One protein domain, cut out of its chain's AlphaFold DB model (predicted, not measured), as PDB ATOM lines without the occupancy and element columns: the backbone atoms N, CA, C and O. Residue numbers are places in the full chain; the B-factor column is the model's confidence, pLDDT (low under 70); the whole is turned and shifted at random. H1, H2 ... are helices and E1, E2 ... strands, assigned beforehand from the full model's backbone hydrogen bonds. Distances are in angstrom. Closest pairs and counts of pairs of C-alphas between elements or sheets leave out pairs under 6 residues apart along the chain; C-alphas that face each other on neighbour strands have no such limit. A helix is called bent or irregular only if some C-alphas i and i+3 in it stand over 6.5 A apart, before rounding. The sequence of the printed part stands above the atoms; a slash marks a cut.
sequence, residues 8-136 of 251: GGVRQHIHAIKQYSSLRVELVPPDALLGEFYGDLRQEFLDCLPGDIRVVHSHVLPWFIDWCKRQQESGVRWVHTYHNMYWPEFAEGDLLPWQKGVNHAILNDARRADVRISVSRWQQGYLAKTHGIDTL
ATOM      1  N   GLY A   8       1.236 -14.440 -35.547       64.88
ATOM      2  CA  GLY A   8       1.419 -13.380 -36.544       64.88
ATOM      3  C   GLY A   8       1.775 -13.859 -37.947       64.88
ATOM      4  O   GLY A   8       1.847 -15.055 -38.228       64.88
ATOM      5  N   GLY A   9       1.999 -12.893 -38.843       70.38
ATOM      6  CA  GLY A   9       2.286 -13.150 -40.257       70.38
ATOM      7  C   GLY A   9       3.587 -13.918 -40.497       70.38
ATOM      8  O   GLY A   9       3.613 -14.778 -41.370       70.38
ATOM      9  N   VAL A  10       4.634 -13.665 -39.701       74.62
ATOM     10  CA  VAL A  10       5.931 -14.358 -39.821       74.62
ATOM     11  C   VAL A  10       5.795 -15.841 -39.476       74.62
ATOM     12  O   VAL A  10       6.191 -16.682 -40.276       74.62
ATOM     13  N   ARG A  11       5.145 -16.177 -38.353       77.31
ATOM     14  CA  ARG A  11       4.872 -17.575 -37.986       77.31
ATOM     15  C   ARG A  11       4.062 -18.283 -39.071       77.31
ATOM     16  O   ARG A  11       4.476 -19.321 -39.568       77.31
ATOM     17  N   GLN A  12       2.937 -17.702 -39.488       79.19
ATOM     18  CA  GLN A  12       2.092 -18.302 -40.531       79.19
ATOM     19  C   GLN A  12       2.851 -18.495 -41.854       79.19
ATOM     20  O   GLN A  12       2.655 -19.501 -42.528       79.19
ATOM     21  N   HIS A  13       3.749 -17.568 -42.205       83.06
ATOM     22  CA  HIS A  13       4.612 -17.693 -43.376       83.06
ATOM     23  C   HIS A  13       5.582 -18.876 -43.261       83.06
ATOM     24  O   HIS A  13       5.644 -19.697 -44.173       83.06
ATOM     25  N   ILE A  14       6.280 -19.009 -42.130       85.00
ATOM     26  CA  ILE A  14       7.219 -20.111 -41.876       85.00
ATOM     27  C   ILE A  14       6.493 -21.469 -41.878       85.00
ATOM     28  O   ILE A  14       6.955 -22.432 -42.490       85.00
ATOM     29  N   HIS A  15       5.308 -21.545 -41.269       86.38
ATOM     30  CA  HIS A  15       4.482 -22.754 -41.302       86.38
ATOM     31  C   HIS A  15       3.994 -23.108 -42.703       86.38
ATOM     32  O   HIS A  15       3.981 -24.284 -43.055       86.38
ATOM     33  N   ALA A  16       3.617 -22.113 -43.508       86.38
ATOM     34  CA  ALA A  16       3.238 -22.348 -44.893       86.38
ATOM     35  C   ALA A  16       4.416 -22.929 -45.689       86.38
ATOM     36  O   ALA A  16       4.227 -23.887 -46.431       86.38
ATOM     37  N   ILE A  17       5.640 -22.426 -45.488       88.44
ATOM     38  CA  ILE A  17       6.833 -23.018 -46.113       88.44
ATOM     39  C   ILE A  17       6.947 -24.497 -45.733       88.44
ATOM     40  O   ILE A  17       7.055 -25.337 -46.618       88.44
ATOM     41  N   LYS A  18       6.843 -24.843 -44.445       90.12
ATOM     42  CA  LYS A  18       6.893 -26.247 -44.007       90.12
ATOM     43  C   LYS A  18       5.771 -27.104 -44.602       90.12
ATOM     44  O   LYS A  18       6.026 -28.232 -45.001       90.12
ATOM     45  N   GLN A  19       4.545 -26.587 -44.652       90.06
ATOM     46  CA  GLN A  19       3.372 -27.325 -45.124       90.06
ATOM     47  C   GLN A  19       3.402 -27.592 -46.634       90.06
ATOM     48  O   GLN A  19       2.988 -28.664 -47.066       90.06
ATOM     49  N   TYR A  20       3.837 -26.615 -47.432       89.25
ATOM     50  CA  TYR A  20       3.767 -26.686 -48.896       89.25
ATOM     51  C   TYR A  20       5.114 -27.006 -49.560       89.25
ATOM     52  O   TYR A  20       5.180 -27.102 -50.787       89.25
ATOM     53  N   SER A  21       6.189 -27.164 -48.786       88.94
ATOM     54  CA  SER A  21       7.482 -27.600 -49.311       88.94
ATOM     55  C   SER A  21       7.460 -29.087 -49.665       88.94
ATOM     56  O   SER A  21       6.925 -29.913 -48.932       88.94
ATOM     57  N   SER A  22       8.102 -29.432 -50.779       90.12
ATOM     58  CA  SER A  22       8.428 -30.814 -51.145       90.12
ATOM     59  C   SER A  22       9.693 -31.334 -50.449       90.12
ATOM     60  O   SER A  22      10.031 -32.509 -50.576       90.12
ATOM     61  N   LEU A  23      10.407 -30.468 -49.722       89.31
ATOM     62  CA  LEU A  23      11.601 -30.807 -48.954       89.31
ATOM     63  C   LEU A  23      11.239 -31.163 -47.509       89.31
ATOM     64  O   LEU A  23      10.235 -30.700 -46.967       89.31
ATOM     65  N   ARG A  24      12.120 -31.909 -46.837       88.56
ATOM     66  CA  ARG A  24      12.054 -32.083 -45.382       88.56
ATOM     67  C   ARG A  24      12.419 -30.760 -44.706       88.56
ATOM     68  O   ARG A  24      13.584 -30.380 -44.685       88.56
ATOM     69  N   VAL A  25      11.413 -30.067 -44.175       89.81
ATOM     70  CA  VAL A  25      11.572 -28.788 -43.472       89.81
ATOM     71  C   VAL A  25      11.312 -28.977 -41.982       89.81
ATOM     72  O   VAL A  25      10.248 -29.447 -41.571       89.81
ATOM     73  N   GLU A  26      12.270 -28.544 -41.172       88.88
ATOM     74  CA  GLU A  26      12.156 -28.477 -39.718       88.88
ATOM     75  C   GLU A  26      12.095 -27.009 -39.278       88.88
ATOM     76  O   GLU A  26      12.680 -26.134 -39.917       88.88
ATOM     77  N   LEU A  27      11.315 -26.729 -38.230       86.25
ATOM     78  CA  LEU A  27      11.193 -25.377 -37.686       86.25
ATOM     79  C   LEU A  27      12.231 -25.190 -36.590       86.25
ATOM     80  O   LEU A  27      12.360 -26.051 -35.720       86.25
ATOM     81  N   VAL A  28      12.921 -24.054 -36.626       80.31
ATOM     82  CA  VAL A  28      13.867 -23.642 -35.591       80.31
ATOM     83  C   VAL A  28      13.409 -22.270 -35.067       80.31
ATOM     84  O   VAL A  28      13.306 -21.342 -35.875       80.31
ATOM     85  N   PRO A  29      13.064 -22.137 -33.768       73.62
ATOM     86  CA  PRO A  29      12.955 -23.237 -32.814       73.62
ATOM     87  C   PRO A  29      11.688 -24.080 -33.115       73.62
ATOM     88  O   PRO A  29      10.775 -23.602 -33.799       73.62
ATOM     89  N   PRO A  30      11.597 -25.329 -32.627       77.81
ATOM     90  CA  PRO A  30      10.376 -26.125 -32.733       77.81
ATOM     91  C   PRO A  30       9.168 -25.441 -32.078       77.81
ATOM     92  O   PRO A  30       9.314 -24.752 -31.072       77.81
ATOM     93  N   ASP A  31       7.953 -25.702 -32.578       76.50
ATOM     94  CA  ASP A  31       6.708 -25.128 -32.028       76.50
ATOM     95  C   ASP A  31       6.509 -25.385 -30.529       76.50
ATOM     96  O   ASP A  31       5.936 -24.545 -29.838       76.50
ATOM     97  N   ALA A  32       6.982 -26.529 -30.027       69.62
ATOM     98  CA  ALA A  32       6.923 -26.856 -28.603       69.62
ATOM     99  C   ALA A  32       7.621 -25.784 -27.746       69.62
ATOM    100  O   ALA A  32       7.124 -25.427 -26.686       69.62
ATOM    101  N   LEU A  33       8.697 -25.187 -28.266       66.81
ATOM    102  CA  LEU A  33       9.426 -24.097 -27.616       66.81
ATOM    103  C   LEU A  33       8.819 -22.710 -27.888       66.81
ATOM    104  O   LEU A  33       9.324 -21.711 -27.396       66.81
ATOM    105  N   LEU A  34       7.752 -22.602 -28.688       62.75
ATOM    106  CA  LEU A  34       7.063 -21.331 -28.953       62.75
ATOM    107  C   LEU A  34       5.798 -21.157 -28.100       62.75
ATOM    108  O   LEU A  34       5.370 -20.026 -27.880       62.75
ATOM    109  N   GLY A  35       5.185 -22.255 -27.638       51.12
ATOM    110  CA  GLY A  35       3.955 -22.237 -26.833       51.12
ATOM    111  C   GLY A  35       4.159 -21.898 -25.353       51.12
ATOM    112  O   GLY A  35       3.216 -21.456 -24.700       51.12
ATOM    113  N   GLU A  36       5.376 -22.072 -24.838       43.78
ATOM    114  CA  GLU A  36       5.682 -21.989 -23.401       43.78
ATOM    115  C   GLU A  36       6.352 -20.671 -22.974       43.78
ATOM    116  O   GLU A  36       6.530 -20.422 -21.785       43.78
ATOM    117  N   PHE A  37       6.696 -19.787 -23.914       48.69
ATOM    118  CA  PHE A  37       7.675 -18.735 -23.640       48.69
ATOM    119  C   PHE A  37       7.111 -17.316 -23.792       48.69
ATOM    120  O   PHE A  37       6.870 -16.818 -24.890       48.69
ATOM    121  N   TYR A  38       6.964 -16.636 -22.651       43.56
ATOM    122  CA  TYR A  38       6.652 -15.204 -22.521       43.56
ATOM    123  C   TYR A  38       7.921 -14.364 -22.206       43.56
ATOM    124  O   TYR A  38       7.853 -13.415 -21.426       43.56
ATOM    125  N   GLY A  39       9.090 -14.703 -22.780       54.47
ATOM    126  CA  GLY A  39      10.402 -14.107 -22.438       54.47
ATOM    127  C   GLY A  39      11.386 -13.917 -23.611       54.47
ATOM    128  O   GLY A  39      11.027 -14.123 -24.771       54.47
ATOM    129  N   ASP A  40      12.622 -13.488 -23.308       62.84
ATOM    130  CA  ASP A  40      13.723 -13.322 -24.279       62.84
ATOM    131  C   ASP A  40      14.317 -14.686 -24.670       62.84
ATOM    132  O   ASP A  40      15.232 -15.185 -24.029       62.84
ATOM    133  N   LEU A  41      13.770 -15.276 -25.735       67.38
ATOM    134  CA  LEU A  41      14.112 -16.595 -26.298       67.38
ATOM    135  C   LEU A  41      15.460 -16.663 -27.029       67.38
ATOM    136  O   LEU A  41      15.733 -17.605 -27.783       67.38
ATOM    137  N   ARG A  42      16.270 -15.610 -26.927       72.88
ATOM    138  CA  ARG A  42      17.458 -15.469 -27.757       72.88
ATOM    139  C   ARG A  42      18.478 -16.565 -27.475       72.88
ATOM    140  O   ARG A  42      19.039 -17.093 -28.431       72.88
ATOM    141  N   GLN A  43      18.745 -16.877 -26.210       75.06
ATOM    142  CA  GLN A  43      19.827 -17.794 -25.861       75.06
ATOM    143  C   GLN A  43      19.452 -19.242 -26.183       75.06
ATOM    144  O   GLN A  43      20.203 -19.914 -26.878       75.06
ATOM    145  N   GLU A  44      18.245 -19.675 -25.821       73.38
ATOM    146  CA  GLU A  44      17.730 -21.019 -26.112       73.38
ATOM    147  C   GLU A  44      17.687 -21.302 -27.617       73.38
ATOM    148  O   GLU A  44      17.918 -22.421 -28.072       73.38
ATOM    149  N   PHE A  45      17.413 -20.272 -28.415       76.81
ATOM    150  CA  PHE A  45      17.477 -20.372 -29.864       76.81
ATOM    151  C   PHE A  45      18.905 -20.454 -30.390       76.81
ATOM    152  O   PHE A  45      19.174 -21.248 -31.288       76.81
ATOM    153  N   LEU A  46      19.815 -19.635 -29.855       78.00
ATOM    154  CA  LEU A  46      21.224 -19.682 -30.237       78.00
ATOM    155  C   LEU A  46      21.863 -21.032 -29.882       78.00
ATOM    156  O   LEU A  46      22.716 -21.499 -30.636       78.00
ATOM    157  N   ASP A  47      21.405 -21.660 -28.800       79.31
ATOM    158  CA  ASP A  47      21.848 -22.973 -28.325       79.31
ATOM    159  C   ASP A  47      21.182 -24.138 -29.077       79.31
ATOM    160  O   ASP A  47      21.571 -25.297 -28.917       79.31
ATOM    161  N   CYS A  48      20.190 -23.858 -29.931       75.75
ATOM    162  CA  CYS A  48      19.579 -24.876 -30.768       75.75
ATOM    163  C   CYS A  48      20.587 -25.351 -31.819       75.75
ATOM    164  O   CYS A  48      20.974 -24.610 -32.729       75.75
ATOM    165  N   LEU A  49      20.973 -26.620 -31.705       70.50
ATOM    166  CA  LEU A  49      21.814 -27.340 -32.655       70.50
ATOM    167  C   LEU A  49      20.985 -28.479 -33.266       70.50
ATOM    168  O   LEU A  49      21.026 -29.607 -32.771       70.50
ATOM    169  N   PRO A  50      20.165 -28.203 -34.296       67.62
ATOM    170  CA  PRO A  50      19.504 -29.272 -35.033       67.62
ATOM    171  C   PRO A  50      20.566 -30.196 -35.654       67.62
ATOM    172  O   PRO A  50      21.675 -29.747 -35.923       67.62
ATOM    173  N   GLY A  51      20.236 -31.481 -35.839       70.38
ATOM    174  CA  GLY A  51      21.163 -32.539 -36.282       70.38
ATOM    175  C   GLY A  51      21.736 -32.345 -37.698       70.38
ATOM    176  O   GLY A  51      22.391 -31.353 -37.981       70.38
ATOM    177  N   ASP A  52      21.529 -33.290 -38.619       82.06
ATOM    178  CA  ASP A  52      22.062 -33.198 -39.995       82.06
ATOM    179  C   ASP A  52      21.387 -32.078 -40.822       82.06
ATOM    180  O   ASP A  52      20.530 -32.322 -41.678       82.06
ATOM    181  N   ILE A  53      21.777 -30.824 -40.590       86.88
ATOM    182  CA  ILE A  53      21.312 -29.662 -41.348       86.88
ATOM    183  C   ILE A  53      22.233 -29.429 -42.535       86.88
ATOM    184  O   ILE A  53      23.446 -29.292 -42.403       86.88
ATOM    185  N   ARG A  54      21.637 -29.290 -43.719       90.06
ATOM    186  CA  ARG A  54      22.365 -28.886 -44.933       90.06
ATOM    187  C   ARG A  54      22.118 -27.437 -45.321       90.06
ATOM    188  O   ARG A  54      22.975 -26.815 -45.948       90.06
ATOM    189  N   VAL A  55      20.937 -26.925 -44.983       93.94
ATOM    190  CA  VAL A  55      20.481 -25.590 -45.360       93.94
ATOM    191  C   VAL A  55      19.678 -24.977 -44.220       93.94
ATOM    192  O   VAL A  55      18.805 -25.637 -43.659       93.94
ATOM    193  N   VAL A  56      19.925 -23.704 -43.932       93.62
ATOM    194  CA  VAL A  56      19.116 -22.874 -43.033       93.62
ATOM    195  C   VAL A  56      18.459 -21.745 -43.817       93.62
ATOM    196  O   VAL A  56      19.061 -21.186 -44.734       93.62
ATOM    197  N   HIS A  57      17.216 -21.402 -43.468       94.62
ATOM    198  CA  HIS A  57      16.439 -20.374 -44.165       94.62
ATOM    199  C   HIS A  57      15.871 -19.352 -43.176       94.62
ATOM    200  O   HIS A  57      14.900 -19.638 -42.479       94.62
ATOM    201  N   SER A  58      16.472 -18.158 -43.109       93.06
ATOM    202  CA  SER A  58      16.073 -17.123 -42.145       93.06
ATOM    203  C   SER A  58      15.130 -16.054 -42.696       93.06
ATOM    204  O   SER A  58      15.144 -15.704 -43.880       93.06
ATOM    205  N   HIS A  59      14.337 -15.494 -41.775       89.44
ATOM    206  CA  HIS A  59      13.370 -14.423 -42.012       89.44
ATOM    207  C   HIS A  59      13.387 -13.401 -40.867       89.44
ATOM    208  O   HIS A  59      13.171 -13.796 -39.726       89.44
ATOM    209  N   VAL A  60      13.538 -12.105 -41.194       78.75
ATOM    210  CA  VAL A  60      13.306 -10.879 -40.376       78.75
ATOM    211  C   VAL A  60      14.058 -10.745 -39.033       78.75
ATOM    212  O   VAL A  60      14.481  -9.644 -38.693       78.75
ATOM    213  N   LEU A  61      14.209 -11.808 -38.249       81.75
ATOM    214  CA  LEU A  61      14.672 -11.784 -36.865       81.75
ATOM    215  C   LEU A  61      16.208 -11.696 -36.785       81.75
ATOM    216  O   LEU A  61      16.881 -12.600 -37.280       81.75
ATOM    217  N   PRO A  62      16.782 -10.674 -36.117       85.31
ATOM    218  CA  PRO A  62      18.237 -10.468 -36.064       85.31
ATOM    219  C   PRO A  62      19.032 -11.627 -35.473       85.31
ATOM    220  O   PRO A  62      20.076 -11.998 -35.987       85.31
ATOM    221  N   TRP A  63      18.524 -12.231 -34.407       84.56
ATOM    222  CA  TRP A  63      19.147 -13.361 -33.722       84.56
ATOM    223  C   TRP A  63      19.061 -14.648 -34.553       84.56
ATOM    224  O   TRP A  63      19.984 -15.451 -34.514       84.56
ATOM    225  N   PHE A  64      18.026 -14.804 -35.389       86.62
ATOM    226  CA  PHE A  64      17.984 -15.889 -36.373       86.62
ATOM    227  C   PHE A  64      18.981 -15.653 -37.515       86.62
ATOM    228  O   PHE A  64      19.650 -16.580 -37.962       86.62
ATOM    229  N   ILE A  65      19.128 -14.406 -37.969       92.00
ATOM    230  CA  ILE A  65      20.167 -14.029 -38.936       92.00
ATOM    231  C   ILE A  65      21.562 -14.343 -38.368       92.00
ATOM    232  O   ILE A  65      22.359 -14.977 -39.055       92.00
ATOM    233  N   ASP A  66      21.828 -13.969 -37.113       89.62
ATOM    234  CA  ASP A  66      23.089 -14.265 -36.421       89.62
ATOM    235  C   ASP A  66      23.328 -15.775 -36.279       89.62
ATOM    236  O   ASP A  66      24.401 -16.272 -36.611       89.62
ATOM    237  N   TRP A  67      22.314 -16.540 -35.871       89.56
ATOM    238  CA  TRP A  67      22.420 -17.995 -35.791       89.56
ATOM    239  C   TRP A  67      22.735 -18.624 -37.152       89.56
ATOM    240  O   TRP A  67      23.670 -19.414 -37.254       89.56
ATOM    241  N   CYS A  68      22.025 -18.241 -38.220       92.38
ATOM    242  CA  CYS A  68      22.286 -18.762 -39.564       92.38
ATOM    243  C   CYS A  68      23.701 -18.451 -40.050       92.38
ATOM    244  O   CYS A  68      24.317 -19.295 -40.695       92.38
ATOM    245  N   LYS A  69      24.223 -17.269 -39.718       92.69
ATOM    246  CA  LYS A  69      25.606 -16.886 -40.005       92.69
ATOM    247  C   LYS A  69      26.605 -17.812 -39.298       92.69
ATOM    248  O   LYS A  69      27.527 -18.293 -39.945       92.69
ATOM    249  N   ARG A  70      26.387 -18.152 -38.021       90.88
ATOM    250  CA  ARG A  70      27.227 -19.130 -37.293       90.88
ATOM    251  C   ARG A  70      27.151 -20.535 -37.899       90.88
ATOM    252  O   ARG A  70      28.166 -21.217 -38.018       90.88
ATOM    253  N   GLN A  71      25.962 -20.965 -38.328       91.19
ATOM    254  CA  GLN A  71      25.817 -22.247 -39.031       91.19
ATOM    255  C   GLN A  71      26.559 -22.233 -40.376       91.19
ATOM    256  O   GLN A  71      27.195 -23.220 -40.748       91.19
ATOM    257  N   GLN A  72      26.535 -21.098 -41.081       93.50
ATOM    258  CA  GLN A  72      27.268 -20.915 -42.332       93.50
ATOM    259  C   GLN A  72      28.783 -21.057 -42.147       93.50
ATOM    260  O   GLN A  72      29.439 -21.709 -42.957       93.50
ATOM    261  N   GLU A  73      29.330 -20.528 -41.052       90.31
ATOM    262  CA  GLU A  73      30.745 -20.689 -40.683       90.31
ATOM    263  C   GLU A  73      31.127 -22.160 -40.421       90.31
ATOM    264  O   GLU A  73      32.285 -22.535 -40.590       90.31
ATOM    265  N   SER A  74      30.147 -23.011 -40.102       89.56
ATOM    266  CA  SER A  74      30.315 -24.462 -39.922       89.56
ATOM    267  C   SER A  74      30.067 -25.272 -41.207       89.56
ATOM    268  O   SER A  74      30.038 -26.501 -41.171       89.56
ATOM    269  N   GLY A  75      29.881 -24.609 -42.355       91.38
ATOM    270  CA  GLY A  75      29.702 -25.243 -43.667       91.38
ATOM    271  C   GLY A  75      28.248 -25.470 -44.100       91.38
ATOM    272  O   GLY A  75      28.015 -26.023 -45.179       91.38
ATOM    273  N   VAL A  76      27.263 -25.032 -43.311       94.00
ATOM    274  CA  VAL A  76      25.837 -25.115 -43.670       94.00
ATOM    275  C   VAL A  76      25.484 -24.033 -44.695       94.00
ATOM    276  O   VAL A  76      25.926 -22.894 -44.591       94.00
ATOM    277  N   ARG A  77      24.654 -24.337 -45.699       96.25
ATOM    278  CA  ARG A  77      24.207 -23.308 -46.655       96.25
ATOM    279  C   ARG A  77      23.144 -22.412 -46.045       96.25
ATOM    280  O   ARG A  77      22.236 -22.888 -45.369       96.25
ATOM    281  N   TRP A  78      23.192 -21.126 -46.354       97.06
ATOM    282  CA  TRP A  78      22.253 -20.153 -45.820       97.06
ATOM    283  C   TRP A  78      21.435 -19.463 -46.914       97.06
ATOM    284  O   TRP A  78      21.961 -18.815 -47.819       97.06
ATOM    285  N   VAL A  79      20.112 -19.569 -46.792       97.31
ATOM    286  CA  VAL A  79      19.123 -18.801 -47.548       97.31
ATOM    287  C   VAL A  79      18.531 -17.705 -46.658       97.31
ATOM    288  O   VAL A  79      18.112 -17.962 -45.530       97.31
ATOM    289  N   HIS A  80      18.424 -16.479 -47.160       97.38
ATOM    290  CA  HIS A  80      17.698 -15.404 -46.486       97.38
ATOM    291  C   HIS A  80      16.627 -14.800 -47.392       97.38
ATOM    292  O   HIS A  80      16.882 -14.520 -48.565       97.38
ATOM    293  N   THR A  81      15.433 -14.548 -46.847       96.19
ATOM    294  CA  THR A  81      14.365 -13.832 -47.562       96.19
ATOM    295  C   THR A  81      14.082 -12.470 -46.940       96.19
ATOM    296  O   THR A  81      13.580 -12.368 -45.818       96.19
ATOM    297  N   TYR A  82      14.321 -11.427 -47.732       95.12
ATOM    298  CA  TYR A  82      13.975 -10.044 -47.441       95.12
ATOM    299  C   TYR A  82      12.463  -9.844 -47.610       95.12
ATOM    300  O   TYR A  82      11.911 -10.097 -48.679       95.12
ATOM    301  N   HIS A  83      11.788  -9.387 -46.549       89.50
ATOM    302  CA  HIS A  83      10.341  -9.116 -46.546       89.50
ATOM    303  C   HIS A  83      10.050  -7.624 -46.465       89.50
ATOM    304  O   HIS A  83       9.560  -7.034 -47.423       89.50
ATOM    305  N   ASN A  84      10.392  -6.997 -45.342       86.00
ATOM    306  CA  ASN A  84      10.333  -5.553 -45.180       86.00
ATOM    307  C   ASN A  84      11.440  -5.093 -44.230       86.00
ATOM    308  O   ASN A  84      11.912  -5.872 -43.403       86.00
ATOM    309  N   MET A  85      11.815  -3.827 -44.358       88.69
ATOM    310  CA  MET A  85      12.653  -3.112 -43.399       88.69
ATOM    311  C   MET A  85      11.784  -2.095 -42.666       88.69
ATOM    312  O   MET A  85      10.663  -1.800 -43.091       88.69
ATOM    313  N   TYR A  86      12.292  -1.569 -41.561       89.44
ATOM    314  CA  TYR A  86      11.693  -0.405 -40.931       89.44
ATOM    315  C   TYR A  86      12.135   0.848 -41.678       89.44
ATOM    316  O   TYR A  86      13.318   1.023 -41.956       89.44
ATOM    317  N   TRP A  87      11.181   1.705 -42.007       88.31
ATOM    318  CA  TRP A  87      11.427   2.939 -42.740       88.31
ATOM    319  C   TRP A  87      11.120   4.114 -41.816       88.31
ATOM    320  O   TRP A  87      10.067   4.076 -41.170       88.31
ATOM    321  N   PRO A  88      12.003   5.123 -41.718       87.25
ATOM    322  CA  PRO A  88      11.740   6.324 -40.926       87.25
ATOM    323  C   PRO A  88      10.408   6.992 -41.288       87.25
ATOM    324  O   PRO A  88       9.706   7.481 -40.415       87.25
ATOM    325  N   GLU A  89      10.002   6.924 -42.556       84.44
ATOM    326  CA  GLU A  89       8.745   7.476 -43.070       84.44
ATOM    327  C   GLU A  89       7.487   6.836 -42.459       84.44
ATOM    328  O   GLU A  89       6.396   7.384 -42.586       84.44
ATOM    329  N   PHE A  90       7.624   5.672 -41.818       80.44
ATOM    330  CA  PHE A  90       6.538   4.968 -41.129       80.44
ATOM    331  C   PHE A  90       6.680   5.004 -39.604       80.44
ATOM    332  O   PHE A  90       5.923   4.319 -38.916       80.44
ATOM    333  N   ALA A  91       7.658   5.742 -39.078       78.19
ATOM    334  CA  ALA A  91       7.856   5.919 -37.649       78.19
ATOM    335  C   ALA A  91       7.244   7.236 -37.162       78.19
ATOM    336  O   ALA A  91       7.211   8.237 -37.876       78.19
ATOM    337  N   GLU A  92       6.799   7.244 -35.908       72.06
ATOM    338  CA  GLU A  92       6.437   8.464 -35.185       72.06
ATOM    339  C   GLU A  92       7.724   9.189 -34.753       72.06
ATOM    340  O   GLU A  92       8.157   9.116 -33.604       72.06
ATOM    341  N   GLY A  93       8.396   9.831 -35.714       81.38
ATOM    342  CA  GLY A  93       9.707  10.454 -35.530       81.38
ATOM    343  C   GLY A  93      10.844   9.588 -36.076       81.38
ATOM    344  O   GLY A  93      10.888   9.299 -37.268       81.38
ATOM    345  N   ASP A  94      11.796   9.211 -35.223       87.31
ATOM    346  CA  ASP A  94      12.940   8.375 -35.610       87.31
ATOM    347  C   ASP A  94      12.661   6.887 -35.337       87.31
ATOM    348  O   ASP A  94      11.857   6.519 -34.478       87.31
ATOM    349  N   LEU A  95      13.368   6.009 -36.050       88.75
ATOM    350  CA  LEU A  95      13.332   4.578 -35.792       88.75
ATOM    351  C   LEU A  95      13.796   4.286 -34.361       88.75
ATOM    352  O   LEU A  95      14.873   4.705 -33.922       88.75
ATOM    353  N   LEU A  96      13.020   3.464 -33.662       88.81
ATOM    354  CA  LEU A  96      13.382   2.954 -32.348       88.81
ATOM    355  C   LEU A  96      14.696   2.150 -32.437       88.81
ATOM    356  O   LEU A  96      14.955   1.495 -33.454       88.81
ATOM    357  N   PRO A  97      15.517   2.104 -31.368       89.69
ATOM    358  CA  PRO A  97      16.802   1.395 -31.388       89.69
ATOM    359  C   PRO A  97      16.703  -0.062 -31.855       89.69
ATOM    360  O   PRO A  97      17.540  -0.535 -32.622       89.69
ATOM    361  N   TRP A  98      15.641  -0.768 -31.463       85.94
ATOM    362  CA  TRP A  98      15.420  -2.149 -31.888       85.94
ATOM    363  C   TRP A  98      15.089  -2.262 -33.389       85.94
ATOM    364  O   TRP A  98      15.517  -3.222 -34.023       85.94
ATOM    365  N   GLN A  99      14.398  -1.281 -33.987       88.50
ATOM    366  CA  GLN A  99      14.117  -1.237 -35.430       88.50
ATOM    367  C   GLN A  99      15.399  -0.992 -36.225       88.50
ATOM    368  O   GLN A  99      15.647  -1.664 -37.227       88.50
ATOM    369  N   LYS A 100      16.251  -0.081 -35.737       92.19
ATOM    370  CA  LYS A 100      17.591   0.152 -36.288       92.19
ATOM    371  C   LYS A 100      18.443  -1.116 -36.212       92.19
ATOM    372  O   LYS A 100      19.075  -1.475 -37.200       92.19
ATOM    373  N   GLY A 101      18.397  -1.832 -35.086       91.00
ATOM    374  CA  GLY A 101      19.056  -3.130 -34.923       91.00
ATOM    375  C   GLY A 101      18.556  -4.186 -35.916       91.00
ATOM    376  O   GLY A 101      19.362  -4.899 -36.511       91.00
ATOM    377  N   VAL A 102      17.243  -4.243 -36.168       90.81
ATOM    378  CA  VAL A 102      16.671  -5.132 -37.192       90.81
ATOM    379  C   VAL A 102      17.166  -4.772 -38.590       90.81
ATOM    380  O   VAL A 102      17.653  -5.645 -39.308       90.81
ATOM    381  N   ASN A 103      17.104  -3.493 -38.961       93.81
ATOM    382  CA  ASN A 103      17.615  -3.030 -40.249       93.81
ATOM    383  C   ASN A 103      19.109  -3.329 -40.406       93.81
ATOM    384  O   ASN A 103      19.524  -3.768 -41.475       93.81
ATOM    385  N   HIS A 104      19.905  -3.141 -39.350       94.25
ATOM    386  CA  HIS A 104      21.330  -3.454 -39.363       94.25
ATOM    387  C   HIS A 104      21.575  -4.933 -39.676       94.25
ATOM    388  O   HIS A 104      22.333  -5.234 -40.594       94.25
ATOM    389  N   ALA A 105      20.899  -5.853 -38.981       93.94
ATOM    390  CA  ALA A 105      21.055  -7.286 -39.232       93.94
ATOM    391  C   ALA A 105      20.626  -7.671 -40.661       93.94
ATOM    392  O   ALA A 105      21.320  -8.421 -41.345       93.94
ATOM    393  N   ILE A 106      19.514  -7.116 -41.153       94.62
ATOM    394  CA  ILE A 106      19.016  -7.370 -42.514       94.62
ATOM    395  C   ILE A 106      20.008  -6.863 -43.579       94.62
ATOM    396  O   ILE A 106      20.269  -7.546 -44.572       94.62
ATOM    397  N   LEU A 107      20.569  -5.669 -43.394       95.75
ATOM    398  CA  LEU A 107      21.412  -5.023 -44.403       95.75
ATOM    399  C   LEU A 107      22.878  -5.466 -44.346       95.75
ATOM    400  O   LEU A 107      23.517  -5.559 -45.392       95.75
ATOM    401  N   ASN A 108      23.414  -5.765 -43.160       95.94
ATOM    402  CA  ASN A 108      24.847  -6.017 -42.967       95.94
ATOM    403  C   ASN A 108      25.192  -7.486 -42.723       95.94
ATOM    404  O   ASN A 108      26.229  -7.948 -43.206       95.94
ATOM    405  N   ASP A 109      24.334  -8.233 -42.027       95.81
ATOM    406  CA  ASP A 109      24.578  -9.652 -41.761       95.81
ATOM    407  C   ASP A 109      23.910 -10.532 -42.815       95.81
ATOM    408  O   ASP A 109      24.577 -11.349 -43.448       95.81
ATOM    409  N   ALA A 110      22.620 -10.317 -43.092       97.06
ATOM    410  CA  ALA A 110      21.863 -11.157 -44.020       97.06
ATOM    411  C   ALA A 110      22.362 -11.092 -45.471       97.06
ATOM    412  O   ALA A 110      22.160 -12.026 -46.249       97.06
ATOM    413  N   ARG A 111      23.107 -10.036 -45.825       97.06
ATOM    414  CA  ARG A 111      23.782  -9.932 -47.126       97.06
ATOM    415  C   ARG A 111      24.818 -11.038 -47.356       97.06
ATOM    416  O   ARG A 111      25.215 -11.248 -48.498       97.06
ATOM    417  N   ARG A 112      25.279 -11.725 -46.306       96.69
ATOM    418  CA  ARG A 112      26.268 -12.812 -46.385       96.69
ATOM    419  C   ARG A 112      25.656 -14.171 -46.736       96.69
ATOM    420  O   ARG A 112      26.404 -15.095 -47.036       96.69
ATOM    421  N   ALA A 113      24.326 -14.291 -46.735       98.12
ATOM    422  CA  ALA A 113      23.644 -15.521 -47.125       98.12
ATOM    423  C   ALA A 113      24.084 -15.985 -48.524       98.12
ATOM    424  O   ALA A 113      24.229 -15.164 -49.436       98.12
ATOM    425  N   ASP A 114      24.263 -17.298 -48.693       98.25
ATOM    426  CA  ASP A 114      24.594 -17.923 -49.980       98.25
ATOM    427  C   ASP A 114      23.522 -17.619 -51.033       98.25
ATOM    428  O   ASP A 114      23.826 -17.358 -52.197       98.25
ATOM    429  N   VAL A 115      22.255 -17.618 -50.607       98.19
ATOM    430  CA  VAL A 115      21.109 -17.257 -51.439       98.19
ATOM    431  C   VAL A 115      20.312 -16.157 -50.756       98.19
ATOM    432  O   VAL A 115      19.832 -16.303 -49.634       98.19
ATOM    433  N   ARG A 116      20.114 -15.050 -51.469       98.38
ATOM    434  CA  ARG A 116      19.343 -13.896 -51.004       98.38
ATOM    435  C   ARG A 116      18.111 -13.742 -51.875       98.38
ATOM    436  O   ARG A 116      18.230 -13.660 -53.094       98.38
ATOM    437  N   ILE A 117      16.937 -13.698 -51.265       98.12
ATOM    438  CA  ILE A 117      15.650 -13.647 -51.960       98.12
ATOM    439  C   ILE A 117      14.930 -12.354 -51.598       98.12
ATOM    440  O   ILE A 117      14.811 -12.028 -50.421       98.12
ATOM    441  N   SER A 118      14.396 -11.653 -52.590       97.38
ATOM    442  CA  SER A 118      13.483 -10.532 -52.401       97.38
ATOM    443  C   SER A 118      12.076 -10.889 -52.879       97.38
ATOM    444  O   SER A 118      11.888 -11.461 -53.956       97.38
ATOM    445  N   VAL A 119      11.075 -10.506 -52.081       94.31
ATOM    446  CA  VAL A 119       9.659 -10.802 -52.356       94.31
ATOM    447  C   VAL A 119       9.000  -9.834 -53.343       94.31
ATOM    448  O   VAL A 119       7.858 -10.053 -53.756       94.31
ATOM    449  N   SER A 120       9.686  -8.757 -53.745       94.88
ATOM    450  CA  SER A 120       9.184  -7.789 -54.727       94.88
ATOM    451  C   SER A 120      10.297  -7.270 -55.640       94.88
ATOM    452  O   SER A 120      11.443  -7.112 -55.231       94.88
ATOM    453  N   ARG A 121       9.956  -6.953 -56.897       95.88
ATOM    454  CA  ARG A 121      10.904  -6.345 -57.850       95.88
ATOM    455  C   ARG A 121      11.408  -4.982 -57.385       95.88
ATOM    456  O   ARG A 121      12.563  -4.645 -57.622       95.88
ATOM    457  N   TRP A 122      10.552  -4.214 -56.714       95.44
ATOM    458  CA  TRP A 122      10.944  -2.931 -56.144       95.44
ATOM    459  C   TRP A 122      12.015  -3.111 -55.063       95.44
ATOM    460  O   TRP A 122      13.060  -2.471 -55.137       95.44
ATOM    461  N   GLN A 123      11.800  -4.028 -54.114       95.25
ATOM    462  CA  GLN A 123      12.759  -4.281 -53.041       95.25
ATOM    463  C   GLN A 123      14.069  -4.855 -53.589       95.25
ATOM    464  O   GLN A 123      15.130  -4.428 -53.148       95.25
ATOM    465  N   GLN A 124      14.013  -5.747 -54.584       97.12
ATOM    466  CA  GLN A 124      15.199  -6.218 -55.307       97.12
ATOM    467  C   GLN A 124      16.005  -5.039 -55.876       97.12
ATOM    468  O   GLN A 124      17.209  -4.952 -55.652       97.12
ATOM    469  N   GLY A 125      15.339  -4.110 -56.574       97.88
ATOM    470  CA  GLY A 125      15.983  -2.923 -57.135       97.88
ATOM    471  C   GLY A 125      16.551  -1.981 -56.071       97.88
ATOM    472  O   GLY A 125      17.657  -1.477 -56.241       97.88
ATOM    473  N   TYR A 126      15.825  -1.766 -54.971       96.56
ATOM    474  CA  TYR A 126      16.282  -0.955 -53.842       96.56
ATOM    475  C   TYR A 126      17.528  -1.556 -53.176       96.56
ATOM    476  O   TYR A 126      18.528  -0.867 -53.001       96.56
ATOM    477  N   LEU A 127      17.505  -2.852 -52.855       97.25
ATOM    478  CA  LEU A 127      18.627  -3.551 -52.221       97.25
ATOM    479  C   LEU A 127      19.885  -3.523 -53.099       97.25
ATOM    480  O   LEU A 127      20.972  -3.232 -52.598       97.25
ATOM    481  N   ALA A 128      19.737  -3.750 -54.406       98.06
ATOM    482  CA  ALA A 128      20.853  -3.696 -55.343       98.06
ATOM    483  C   ALA A 128      21.424  -2.272 -55.461       98.06
ATOM    484  O   ALA A 128      22.617  -2.067 -55.258       98.06
ATOM    485  N   LYS A 129      20.573  -1.274 -55.733       98.19
ATOM    486  CA  LYS A 129      21.016   0.105 -56.000       98.19
ATOM    487  C   LYS A 129      21.538   0.829 -54.761       98.19
ATOM    488  O   LYS A 129      22.492   1.586 -54.872       98.19
ATOM    489  N   THR A 130      20.904   0.636 -53.609       97.69
ATOM    490  CA  THR A 130      21.208   1.405 -52.393       97.69
ATOM    491  C   THR A 130      22.225   0.702 -51.498       97.69
ATOM    492  O   THR A 130      23.002   1.375 -50.831       97.69
ATOM    493  N   HIS A 131      22.251  -0.636 -51.490       97.00
ATOM    494  CA  HIS A 131      23.065  -1.410 -50.541       97.00
ATOM    495  C   HIS A 131      24.069  -2.363 -51.208       97.00
ATOM    496  O   HIS A 131      24.857  -3.018 -50.512       97.00
ATOM    497  N   GLY A 132      24.058  -2.464 -52.544       97.88
ATOM    498  CA  GLY A 132      24.889  -3.413 -53.288       97.88
ATOM    499  C   GLY A 132      24.563  -4.867 -52.939       97.88
ATOM    500  O   GLY A 132      25.471  -5.689 -52.803       97.88
ATOM    501  N   ILE A 133      23.288  -5.167 -52.670       98.19
ATOM    502  CA  ILE A 133      22.821  -6.504 -52.287       98.19
ATOM    503  C   ILE A 133      22.035  -7.106 -53.451       98.19
ATOM    504  O   ILE A 133      20.853  -6.809 -53.645       98.19
ATOM    505  N   ASP A 134      22.682  -8.004 -54.192       98.12
ATOM    506  CA  ASP A 134      22.028  -8.769 -55.248       98.12
ATOM    507  C   ASP A 134      21.135  -9.861 -54.664       98.12
ATOM    508  O   ASP A 134      21.544 -10.647 -53.799       98.12
ATOM    509  N   THR A 135      19.903  -9.925 -55.164       98.50
ATOM    510  CA  THR A 135      18.881 -10.869 -54.705       98.50
ATOM    511  C   THR A 135      18.178 -11.534 -55.881       98.50
ATOM    512  O   THR A 135      17.996 -10.933 -56.939       98.50
ATOM    513  N   LEU A 136      17.731 -12.774 -55.687       98.50
ATOM    514  CA  LEU A 136      16.769 -13.438 -56.558       98.50
ATOM    515  C   LEU A 136      15.368 -12.901 -56.269       98.50
ATOM    516  O   LEU A 136      14.999 -12.700 -55.115       98.50
TER     517      LEU A 136
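AT A GLANCE: This is residues 8 to 136 of the 251 residues of a protein of Verrucomicrobia bacterium (UniProt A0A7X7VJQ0). A small wall of three parallel strands has two helices, H3 and H4, side by side over one of its faces, while a third helix, H5, lies by the edge strand E3 and about perpendicular to H4. The first helix, H1, only grazes the sheet, short H2 packs on H3, and residues 19 to 24 and 34 to 40 stick out from the rest. The printed part has 129 residues with five named helices and three named strands, in the order H1 H2 E1 H3 E2 H4 E3 H5; the sheet runs E1 E2 E3, all parallel, and the class is mixed, helices and strands. The whole is compact, with a radius of gyration of the C-alphas of 15.2 A and spans of 40 by 33 by 29 A.

HOW THE PARTS SIT: H1, residues 9 to 20, only grazes the sheet of E1, residues 55 to 59, E2, residues 77 to 82, and E3, residues 115 to 118, with its residues 10 to 14; its closest C-alpha pair to E1 is that of Val 10 and His 59, 7.8 A apart. H2, residues 42 to 46, is apart from H1 and not on the sheet. It touches H3, residues 62 to 73, which meets it with residues 63 to 67 alone; the closest C-alphas are those of Leu 46 and Trp 67, 5.9 A apart. E1 and E2 are parallel neighbours at 19 degrees, with N 56 and O 77 at 2.8 A and N 58 and O 79 at 2.9 A, both within hydrogen-bond range. H3 has a height over the sheet of 8.6 A and lies over E1 and, only just, over E2, on which 3 of its 12 C-alphas fall. It runs along the strands, at 18 degrees to E1 on the local plane. E1, H3 and E2 form a strand-helix-strand unit, two parallel neighbour strands with a helix between, and its crossover is right-handed. H4, residues 97 to 112, touches H3 at a shallow tilt of 23 degrees, the same way; the closest C-alphas are those of Pro 62 and Ala 105, 5.3 A apart. H4 lies over E2 on the same face as H3, at a height over the sheet of 11.1 A, and runs slantwise to the strands, at 43 degrees to E2 on the local plane. E2, H4 and E3 form a second such unit, also with a right-handed crossover. E2 and E3 are parallel neighbours at 12 degrees, with N 82 and O 117 at 2.8 A, within hydrogen-bond range. H5, residues 121 to 131, is on the sheet; the closest C-alphas of E3 and H5 are those of Ser 118 and Gln 124, 5.5 A apart. H4 and H5 are close but not clearly touching, about perpendicular at 89 degrees, with the C-alphas of Leu 107 and His 131 closest at 7.3 A. The domain has two layers, with H3, H4 and H5 on one face of the sheet. Every O i to N i+4 pair is within hydrogen-bond range in H1, H2, H3 and H5; in H4, 9 of 12 are.

IN THESE COORDINATES: H1 begins at C-alpha 9, (2.286, -13.150, -40.257), and is 16.1 A long. H2 is 6.2 A long, E1 13.7 A, and H3 and E2 16.8 A each. H4, the longest helix, measures 22.7 A from C-alpha 97 at (16.802, 1.395, -31.388) to C-alpha 112; it is neither bent nor irregular, but only just: C-alphas 107 and 110 are 6.2 A apart. E3 is 10.2 A long, and H5, 15.0 A long, ends at C-alpha 131, (23.065, -1.410, -50.541).

THE WHOLE: The two C-alphas farthest apart are those of Asp 52 and Gly 93, at 45.6 A. The printed part has no cut. The links H1 to H2, 21 residues, and E2 to H4, 14 residues, are long. The mean pLDDT of the printed part is 86.4, and residue 8, residues 32 to 41 and residue 50 are under 70.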